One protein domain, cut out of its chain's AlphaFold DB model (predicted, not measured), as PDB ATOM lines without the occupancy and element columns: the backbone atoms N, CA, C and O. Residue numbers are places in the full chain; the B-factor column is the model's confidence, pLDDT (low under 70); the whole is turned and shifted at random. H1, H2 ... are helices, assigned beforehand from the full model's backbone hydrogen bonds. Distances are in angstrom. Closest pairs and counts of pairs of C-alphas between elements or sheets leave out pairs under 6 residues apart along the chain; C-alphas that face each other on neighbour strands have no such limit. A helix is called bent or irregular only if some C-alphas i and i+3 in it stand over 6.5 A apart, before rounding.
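AT A GLANCE: This is residues 170 to 238 of the 458 residues of an uncharacterized protein of Caenorhabditis tropicalis (UniProt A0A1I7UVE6). The longest helix, H4, and the second long helix, H1, both run roughly along the long axis of a rod-like domain, near each other but shifted along that axis, with H4 reaching far past the end of H1. Two short helices join them at the sides: H2 crosses H4 at its residues 225 to 229, and H3 crosses H1 near its beginning, at residues 174 to 178; contacts between the helices are few, and residues 233 to 238 of H4 stick out at one end. The printed part has 69 residues with four named helices, H1, H2, H3 and H4 along the chain, and no named strand; its class is all helix. It is compact, with a radius of gyration of the C-alphas of 12.5 A, and the C-alphas span 46 by 22 by 20 A.

IN THESE COORDINATES: H4 is residues 215 to 238, 34.5 A from first to last C-alpha, from C-alpha 215 at (336.870, -266.331, 142.329) to C-alpha 238 at (328.352, -299.621, 139.574). H1 is residues 170 to 188, 27.5 A long, and begins with C-alpha 170 at (325.652, -253.790, 141.377). H2 is residues 193 to 202, 14.2 A long. H3 is residues 207 to 212, 9.1 A long. No helix is bent or irregular.

HOW THE PARTS SIT: H4 touches H2 with residues 225 to 229 alone; the closest C-alphas are those of Ala 199 and Ala 225, 5.3 A apart. The lines of H2 and H4 are about perpendicular, at 78 degrees. H4 and H1 are near each other, with 10 pairs of C-alphas within 10 A but none within 8 A. H3 and H4 are close but not clearly touching, with the closest C-alphas, those of Leu 210 and Leu 218, 7.2 A apart; they run opposite ways at a steep tilt of 41 degrees. H1 touches H3 with residues 174 to 178 alone, the closest C-alphas being those of Leu 175 and Leu 211, 6.9 A apart, and their lines are about perpendicular at 78 degrees. H1 and H2 are close but not clearly touching, with the C-alphas of Cys 186 and Gln 193 the closest at 7.8 A; their lines are only just about perpendicular, at 70.0 degrees. H2 and H3 are apart. In H1, H2, H3 and H4 every O i to N i+4 pair is within hydrogen-bond range.

THE WHOLE: The C-alphas of Pro 170 and Glu 238, the first and last printed, are the two farthest apart, at 45.9 A. The printed part has no cut, and its three links are tight: 4 residues from H1 to H2, 4 from H2 to H3 and 2 from H3 to H4. Residues 233 to 238, which belong to H4, stand free. The mean pLDDT of the printed part of this model is 73.7, and 23 residues are under 70, among them residues 193 to 200 and 232 to 236.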
ATOM      1  N   PRO A 170     324.367-253.099 141.243       74.94
ATOM      2  CA  PRO A 170     325.652-253.790 141.377       74.94
ATOM      3  C   PRO A 170     325.508-255.303 141.622       74.94
ATOM      4  O   PRO A 170     326.375-256.079 141.212       74.94
ATOM      5  N   GLU A 171     324.406-255.725 142.247       68.31
ATOM      6  CA  GLU A 171     324.065-257.129 142.490       68.31
ATOM      7  C   GLU A 171     323.734-257.871 141.190       68.31
ATOM      8  O   GLU A 171     324.279-258.951 140.962       68.31
ATOM      9  N   ASP A 172     322.967-257.264 140.279       72.12
ATOM     10  CA  ASP A 172     322.647-257.857 138.969       72.12
ATOM     11  C   ASP A 172     323.906-258.135 138.138       72.12
ATOM     12  O   ASP A 172     324.015-259.146 137.437       72.12
ATOM     13  N   VAL A 173     324.894-257.238 138.222       76.62
ATOM     14  CA  VAL A 173     326.176-257.383 137.520       76.62
ATOM     15  C   VAL A 173     327.002-258.528 138.113       76.62
ATOM     16  O   VAL A 173     327.636-259.278 137.364       76.62
ATOM     17  N   ARG A 174     326.981-258.697 139.441       71.38
ATOM     18  CA  ARG A 174     327.660-259.805 140.131       71.38
ATOM     19  C   ARG A 174     326.995-261.148 139.833       71.38
ATOM     20  O   ARG A 174     327.691-262.070 139.413       71.38
ATOM     21  N   LEU A 175     325.668-261.229 139.944       69.38
ATOM     22  CA  LEU A 175     324.861-262.403 139.584       69.38
ATOM     23  C   LEU A 175     325.133-262.854 138.148       69.38
ATOM     24  O   LEU A 175     325.394-264.032 137.899       69.38
ATOM     25  N   ARG A 176     325.153-261.907 137.203       78.12
ATOM     26  CA  ARG A 176     325.472-262.192 135.803       78.12
ATOM     27  C   ARG A 176     326.877-262.770 135.637       78.12
ATOM     28  O   ARG A 176     327.039-263.740 134.904       78.12
ATOM     29  N   ARG A 177     327.882-262.218 136.325       75.62
ATOM     30  CA  ARG A 177     329.265-262.716 136.254       75.62
ATOM     31  C   ARG A 177     329.387-264.140 136.804       75.62
ATOM     32  O   ARG A 177     330.023-264.969 136.157       75.62
ATOM     33  N   VAL A 178     328.752-264.432 137.941       71.69
ATOM     34  CA  VAL A 178     328.703-265.791 138.512       71.69
ATOM     35  C   VAL A 178     328.029-266.752 137.526       71.69
ATOM     36  O   VAL A 178     328.548-267.834 137.266       71.69
ATOM     37  N   TYR A 179     326.932-266.329 136.894       71.88
ATOM     38  CA  TYR A 179     326.202-267.127 135.906       71.88
ATOM     39  C   TYR A 179     326.978-267.355 134.592       71.88
ATOM     40  O   TYR A 179     326.895-268.422 133.982       71.88
ATOM     41  N   GLU A 180     327.756-266.378 134.128       77.69
ATOM     42  CA  GLU A 180     328.600-266.501 132.930       77.69
ATOM     43  C   GLU A 180     329.807-267.417 133.174       77.69
ATOM     44  O   GLU A 180     330.090-268.297 132.353       77.69
ATOM     45  N   GLN A 181     330.473-267.274 134.325       72.31
ATOM     46  CA  GLN A 181     331.528-268.197 134.756       72.31
ATOM     47  C   GLN A 181     330.981-269.624 134.899       72.31
ATOM     48  O   GLN A 181     331.583-270.572 134.394       72.31
ATOM     49  N   PHE A 182     329.791-269.761 135.484       68.38
ATOM     50  CA  PHE A 182     329.059-271.019 135.597       68.38
ATOM     51  C   PHE A 182     328.772-271.672 134.236       68.38
ATOM     52  O   PHE A 182     329.064-272.851 134.040       68.38
ATOM     53  N   ASN A 183     328.231-270.923 133.273       70.75
ATOM     54  CA  ASN A 183     327.923-271.464 131.948       70.75
ATOM     55  C   ASN A 183     329.176-271.860 131.171       70.75
ATOM     56  O   ASN A 183     329.149-272.828 130.415       70.75
ATOM     57  N   THR A 184     330.260-271.109 131.342       76.81
ATOM     58  CA  THR A 184     331.553-271.430 130.728       76.81
ATOM     59  C   THR A 184     332.064-272.758 131.277       76.81
ATOM     60  O   THR A 184     332.371-273.668 130.514       76.81
ATOM     61  N   TRP A 185     332.017-272.918 132.597       67.69
ATOM     62  CA  TRP A 185     332.454-274.131 133.272       67.69
ATOM     63  C   TRP A 185     331.580-275.355 132.954       67.69
ATOM     64  O   TRP A 185     332.109-276.416 132.632       67.69
ATOM     65  N   CYS A 186     330.246-275.219 132.946       66.06
ATOM     66  CA  CYS A 186     329.339-276.304 132.547       66.06
ATOM     67  C   CYS A 186     329.616-276.809 131.125       66.06
ATOM     68  O   CYS A 186     329.524-278.013 130.880       66.06
ATOM     69  N   ARG A 187     329.985-275.914 130.197       71.62
ATOM     70  CA  ARG A 187     330.388-276.300 128.834       71.62
ATOM     71  C   ARG A 187     331.714-277.054 128.824       71.62
ATOM     72  O   ARG A 187     331.819-278.049 128.117       71.62
ATOM     73  N   GLU A 188     332.697-276.617 129.608       68.56
ATOM     74  CA  GLU A 188     334.021-277.255 129.673       68.56
ATOM     75  C   GLU A 188     333.964-278.708 130.159       68.56
ATOM     76  O   GLU A 188     334.772-279.537 129.745       68.56
ATOM     77  N   ILE A 189     332.999-279.037 131.018       62.38
ATOM     78  CA  ILE A 189     332.881-280.363 131.645       62.38
ATOM     79  C   ILE A 189     331.647-281.155 131.187       62.38
ATOM     80  O   ILE A 189     331.360-282.210 131.752       62.38
ATOM     81  N   ASN A 190     330.929-280.660 130.174       71.62
ATOM     82  CA  ASN A 190     329.728-281.272 129.600       71.62
ATOM     83  C   ASN A 190     328.642-281.611 130.643       71.62
ATOM     84  O   ASN A 190     328.086-282.712 130.659       71.62
ATOM     85  N   LEU A 191     328.368-280.668 131.547       67.81
ATOM     86  CA  LEU A 191     327.401-280.830 132.629       67.81
ATOM     87  C   LEU A 191     326.061-280.173 132.301       67.81
ATOM     88  O   LEU A 191     326.020-279.035 131.834       67.81
ATOM     89  N   ASN A 192     324.957-280.876 132.578       70.56
ATOM     90  CA  ASN A 192     323.626-280.285 132.459       70.56
ATOM     91  C   ASN A 192     323.235-279.504 133.731       70.56
ATOM     92  O   ASN A 192     323.759-279.719 134.827       70.56
ATOM     93  N   GLN A 193     322.292-278.575 133.575       63.66
ATOM     94  CA  GLN A 193     321.893-277.625 134.618       63.66
ATOM     95  C   GLN A 193     321.280-278.305 135.862       63.66
ATOM     96  O   GLN A 193     321.385-277.779 136.970       63.66
ATOM     97  N   ASP A 194     320.686-279.493 135.707       66.25
ATOM     98  CA  ASP A 194     320.054-280.250 136.797       66.25
ATOM     99  C   ASP A 194     321.075-280.987 137.671       66.25
ATOM    100  O   ASP A 194     320.954-281.017 138.901       66.25
ATOM    101  N   GLN A 195     322.116-281.543 137.052       66.50
ATOM    102  CA  GLN A 195     323.247-282.137 137.761       66.50
ATOM    103  C   GLN A 195     323.941-281.078 138.630       66.50
ATOM    104  O   GLN A 195     324.258-281.330 139.789       66.50
ATOM    105  N   PHE A 196     324.070-279.849 138.129       67.38
ATOM    106  CA  PHE A 196     324.604-278.741 138.915       67.38
ATOM    107  C   PHE A 196     323.714-278.331 140.093       67.38
ATOM    108  O   PHE A 196     324.211-278.200 141.210       67.38
ATOM    109  N   LYS A 197     322.401-278.161 139.874       67.19
ATOM    110  CA  LYS A 197     321.457-277.871 140.969       67.19
ATOM    111  C   LYS A 197     321.574-278.916 142.071       67.19
ATOM    112  O   LYS A 197     321.605-278.572 143.248       67.19
ATOM    113  N   THR A 198     321.704-280.180 141.682       69.94
ATOM    114  CA  THR A 198     321.913-281.287 142.616       69.94
ATOM    115  C   THR A 198     323.224-281.123 143.390       69.94
ATOM    116  O   THR A 198     323.213-281.229 144.613       69.94
ATOM    117  N   ALA A 199     324.329-280.793 142.721       63.44
ATOM    118  CA  ALA A 199     325.627-280.593 143.365       63.44
ATOM    119  C   ALA A 199     325.644-279.396 144.336       63.44
ATOM    120  O   ALA A 199     326.085-279.548 145.469       63.44
ATOM    121  N   ILE A 200     325.089-278.242 143.950       67.38
ATOM    122  CA  ILE A 200     324.987-277.055 144.824       67.38
ATOM    123  C   ILE A 200     324.128-277.345 146.056       67.38
ATOM    124  O   ILE A 200     324.497-276.986 147.172       67.38
ATOM    125  N   THR A 201     323.003-278.039 145.860       72.06
ATOM    126  CA  THR A 201     322.131-278.449 146.971       72.06
ATOM    127  C   THR A 201     322.863-279.413 147.907       72.06
ATOM    128  O   THR A 201     322.708-279.327 149.120       72.06
ATOM    129  N   THR A 202     323.697-280.301 147.360       69.50
ATOM    130  CA  THR A 202     324.493-281.264 148.142       69.50
ATOM    131  C   THR A 202     325.593-280.567 148.946       69.50
ATOM    132  O   THR A 202     325.815-280.902 150.106       69.50
ATOM    133  N   LEU A 203     326.214-279.536 148.373       73.75
ATOM    134  CA  LEU A 203     327.199-278.680 149.042       73.75
ATOM    135  C   LEU A 203     326.574-277.685 150.031       73.75
ATOM    136  O   LEU A 203     327.290-276.906 150.656       73.75
ATOM    137  N   SER A 204     325.243-277.705 150.190       78.62
ATOM    138  CA  SER A 204     324.494-276.865 151.133       78.62
ATOM    139  C   SER A 204     324.779-275.363 150.989       78.62
ATOM    140  O   SER A 204     324.664-274.612 151.956       78.62
ATOM    141  N   THR A 205     325.165-274.912 149.792       79.25
ATOM    142  CA  THR A 205     325.556-273.517 149.556       79.25
ATOM    143  C   THR A 205     324.347-272.686 149.141       79.25
ATOM    144  O   THR A 205     323.651-273.023 148.181       79.25
ATOM    145  N   THR A 206     324.086-271.586 149.846       81.19
ATOM    146  CA  THR A 206     322.978-270.684 149.511       81.19
ATOM    147  C   THR A 206     323.355-269.735 148.366       81.19
ATOM    148  O   THR A 206     324.531-269.405 148.188       81.19
ATOM    149  N   PRO A 207     322.374-269.224 147.597       75.00
ATOM    150  CA  PRO A 207     322.617-268.191 146.591       75.00
ATOM    151  C   PRO A 207     323.362-266.962 147.125       75.00
ATOM    152  O   PRO A 207     324.214-266.425 146.428       75.00
ATOM    153  N   ALA A 208     323.085-266.547 148.365       77.50
ATOM    154  CA  ALA A 208     323.774-265.430 149.009       77.50
ATOM    155  C   ALA A 208     325.261-265.740 149.248       77.50
ATOM    156  O   ALA A 208     326.122-264.940 148.899       77.50
ATOM    157  N   GLN A 209     325.578-266.946 149.733       83.12
ATOM    158  CA  GLN A 209     326.964-267.381 149.934       83.12
ATOM    159  C   GLN A 209     327.756-267.421 148.623       83.12
ATOM    160  O   GLN A 209     328.920-267.039 148.605       83.12
ATOM    161  N   LEU A 210     327.128-267.822 147.512       78.31
ATOM    162  CA  LEU A 210     327.768-267.816 146.191       78.31
ATOM    163  C   LEU A 210     328.133-266.406 145.707       78.31
ATOM    164  O   LEU A 210     329.089-266.255 144.949       78.31
ATOM    165  N   LEU A 211     327.373-265.385 146.113       80.69
ATOM    166  CA  LEU A 211     327.610-263.992 145.724       80.69
ATOM    167  C   LEU A 211     328.705-263.318 146.552       80.69
ATOM    168  O   LEU A 211     329.338-262.380 146.059       80.69
ATOM    169  N   ASP A 212     328.938-263.814 147.764       86.38
ATOM    170  CA  ASP A 212     329.986-263.333 148.666       86.38
ATOM    171  C   ASP A 212     331.336-264.035 148.448       86.38
ATOM    172  O   ASP A 212     332.364-263.570 148.941       86.38
ATOM    173  N   MET A 213     331.355-265.133 147.690       86.81
ATOM    174  CA  MET A 213     332.575-265.873 147.382       86.81
ATOM    175  C   MET A 213     333.467-265.144 146.375       86.81
ATOM    176  O   MET A 213     333.022-264.660 145.330       86.81
ATOM    177  N   ASP A 214     334.771-265.144 146.642       88.75
ATOM    178  CA  ASP A 214     335.757-264.740 145.648       88.75
ATOM    179  C   ASP A 214     335.938-265.807 144.545       88.75
ATOM    180  O   ASP A 214     335.473-266.948 144.628       88.75
ATOM    181  N   ASN A 215     336.647-265.440 143.472       78.62
ATOM    182  CA  ASN A 215     336.870-266.331 142.329       78.62
ATOM    183  C   ASN A 215     337.608-267.634 142.694       78.62
ATOM    184  O   ASN A 215     337.460-268.626 141.981       78.62
ATOM    185  N   ASN A 216     338.443-267.648 143.734       82.31
ATOM    186  CA  ASN A 216     339.165-268.848 144.156       82.31
ATOM    187  C   ASN A 216     338.257-269.761 144.983       82.31
ATOM    188  O   ASN A 216     338.253-270.969 144.755       82.31
ATOM    189  N   GLN A 217     337.436-269.189 145.864       85.56
ATOM    190  CA  GLN A 217     336.422-269.923 146.624       85.56
ATOM    191  C   GLN A 217     335.390-270.576 145.698       85.56
ATOM    192  O   GLN A 217     335.105-271.763 145.844       85.56
ATOM    193  N   LEU A 218     334.913-269.849 144.680       78.00
ATOM    194  CA  LEU A 218     334.035-270.409 143.649       78.00
ATOM    195  C   LEU A 218     334.708-271.567 142.898       78.00
ATOM    196  O   LEU A 218     334.091-272.606 142.682       78.00
ATOM    197  N   LYS A 219     335.989-271.430 142.528       77.88
ATOM    198  CA  LYS A 219     336.739-272.499 141.845       77.88
ATOM    199  C   LYS A 219     336.879-273.765 142.690       77.88
ATOM    200  O   LYS A 219     336.757-274.855 142.132       77.88
ATOM    201  N   GLU A 220     337.157-273.642 143.987       84.81
ATOM    202  CA  GLU A 220     337.243-274.803 144.881       84.81
ATOM    203  C   GLU A 220     335.871-275.444 145.104       84.81
ATOM    204  O   GLU A 220     335.752-276.658 144.962       84.81
ATOM    205  N   LEU A 221     334.817-274.646 145.307       83.75
ATOM    206  CA  LEU A 221     333.447-275.152 145.417       83.75
ATOM    207  C   LEU A 221     333.035-275.939 144.163       83.75
ATOM    208  O   LEU A 221     332.501-277.044 144.252       83.75
ATOM    209  N   PHE A 222     333.322-275.408 142.970       77.75
ATOM    210  CA  PHE A 222     333.043-276.106 141.716       77.75
ATOM    211  C   PHE A 222     333.900-277.367 141.540       77.75
ATOM    212  O   PHE A 222     333.427-278.362 140.982       77.75
ATOM    213  N   ARG A 223     335.146-277.371 142.028       79.75
ATOM    214  CA  ARG A 223     335.994-278.571 142.032       79.75
ATOM    215  C   ARG A 223     335.405-279.655 142.933       79.75
ATOM    216  O   ARG A 223     335.287-280.793 142.487       79.75
ATOM    217  N   GLU A 224     334.974-279.296 144.137       82.81
ATOM    218  CA  GLU A 224     334.331-280.212 145.080       82.81
ATOM    219  C   GLU A 224     333.011-280.761 144.518       82.81
ATOM    220  O   GLU A 224     332.807-281.975 144.493       82.81
ATOM    221  N   ALA A 225     332.166-279.891 143.952       76.06
ATOM    222  CA  ALA A 225     330.936-280.274 143.256       76.06
ATOM    223  C   ALA A 225     331.209-281.323 142.170       76.06
ATOM    224  O   ALA A 225     330.524-282.342 142.068       76.06
ATOM    225  N   ARG A 226     332.238-281.085 141.350       74.69
ATOM    226  CA  ARG A 226     332.650-281.997 140.281       74.69
ATOM    227  C   ARG A 226     333.128-283.334 140.830       74.69
ATOM    228  O   ARG A 226     332.783-284.367 140.263       74.69
ATOM    229  N   ASP A 227     333.925-283.329 141.889       76.25
ATOM    230  CA  ASP A 227     334.496-284.551 142.446       76.25
ATOM    231  C   ASP A 227     333.410-285.392 143.151       76.25
ATOM    232  O   ASP A 227     333.350-286.607 142.939       76.25
ATOM    233  N   GLN A 228     332.452-284.754 143.836       75.38
ATOM    234  CA  GLN A 228     331.237-285.413 144.333       75.38
ATOM    235  C   GLN A 228     330.415-286.025 143.194       75.38
ATOM    236  O   GLN A 228     329.981-287.174 143.275       75.38
ATOM    237  N   MET A 229     330.240-285.296 142.092       67.50
ATOM    238  CA  MET A 229     329.484-285.790 140.943       67.50
ATOM    239  C   MET A 229     330.196-286.894 140.170       67.50
ATOM    240  O   MET A 229     329.539-287.803 139.666       67.50
ATOM    241  N   ARG A 230     331.532-286.890 140.126       71.88
ATOM    242  CA  ARG A 230     332.302-288.053 139.667       71.88
ATOM    243  C   ARG A 230     332.017-289.257 140.559       71.88
ATOM    244  O   ARG A 230     331.721-290.317 140.022       71.88
ATOM    245  N   GLY A 231     332.016-289.085 141.883       70.31
ATOM    246  CA  GLY A 231     331.611-290.123 142.838       70.31
ATOM    247  C   GLY A 231     330.196-290.662 142.590       70.31
ATOM    248  O   GLY A 231     329.989-291.874 142.571       70.31
ATOM    249  N   LEU A 232     329.230-289.781 142.309       63.12
ATOM    250  CA  LEU A 232     327.861-290.170 141.950       63.12
ATOM    251  C   LEU A 232     327.805-290.937 140.622       63.12
ATOM    252  O   LEU A 232     327.126-291.960 140.546       63.12
ATOM    253  N   ASN A 233     328.552-290.500 139.607       64.75
ATOM    254  CA  ASN A 233     328.647-291.197 138.323       64.75
ATOM    255  C   ASN A 233     329.294-292.585 138.467       64.75
ATOM    256  O   ASN A 233     328.860-293.522 137.801       64.75
ATOM    257  N   TYR A 234     330.273-292.758 139.363       66.00
ATOM    258  CA  TYR A 234     330.810-294.082 139.697       66.00
ATOM    259  C   TYR A 234     329.753-294.977 140.347       66.00
ATOM    260  O   TYR A 234     329.626-296.134 139.959       66.00
ATOM    261  N   LEU A 235     328.949-294.442 141.271       62.62
ATOM    262  CA  LEU A 235     327.834-295.181 141.874       62.62
ATOM    263  C   LEU A 235     326.758-295.565 140.850       62.62
ATOM    264  O   LEU A 235     326.092-296.588 141.000       62.62
ATOM    265  N   GLU A 236     326.524-294.724 139.844       68.62
ATOM    266  CA  GLU A 236     325.595-295.023 138.753       68.62
ATOM    267  C   GLU A 236     326.140-296.101 137.830       68.62
ATOM    268  O   GLU A 236     325.418-297.050 137.534       68.62
ATOM    269  N   LYS A 237     327.421-296.016 137.475       74.69
ATOM    270  CA  LYS A 237     328.097-297.055 136.708       74.69
ATOM    271  C   LYS A 237     328.107-298.391 137.451       74.69
ATOM    272  O   LYS A 237     327.732-299.397 136.876       74.69
ATOM    273  N   GLU A 238     328.405-298.403 138.751       76.69
ATOM    274  CA  GLU A 238     328.352-299.621 139.574       76.69
ATOM    275  C   GLU A 238     326.939-300.236 139.602       76.69
ATOM    276  O   GLU A 238     326.766-301.456 139.618       76.69
TER     277      GLU A 238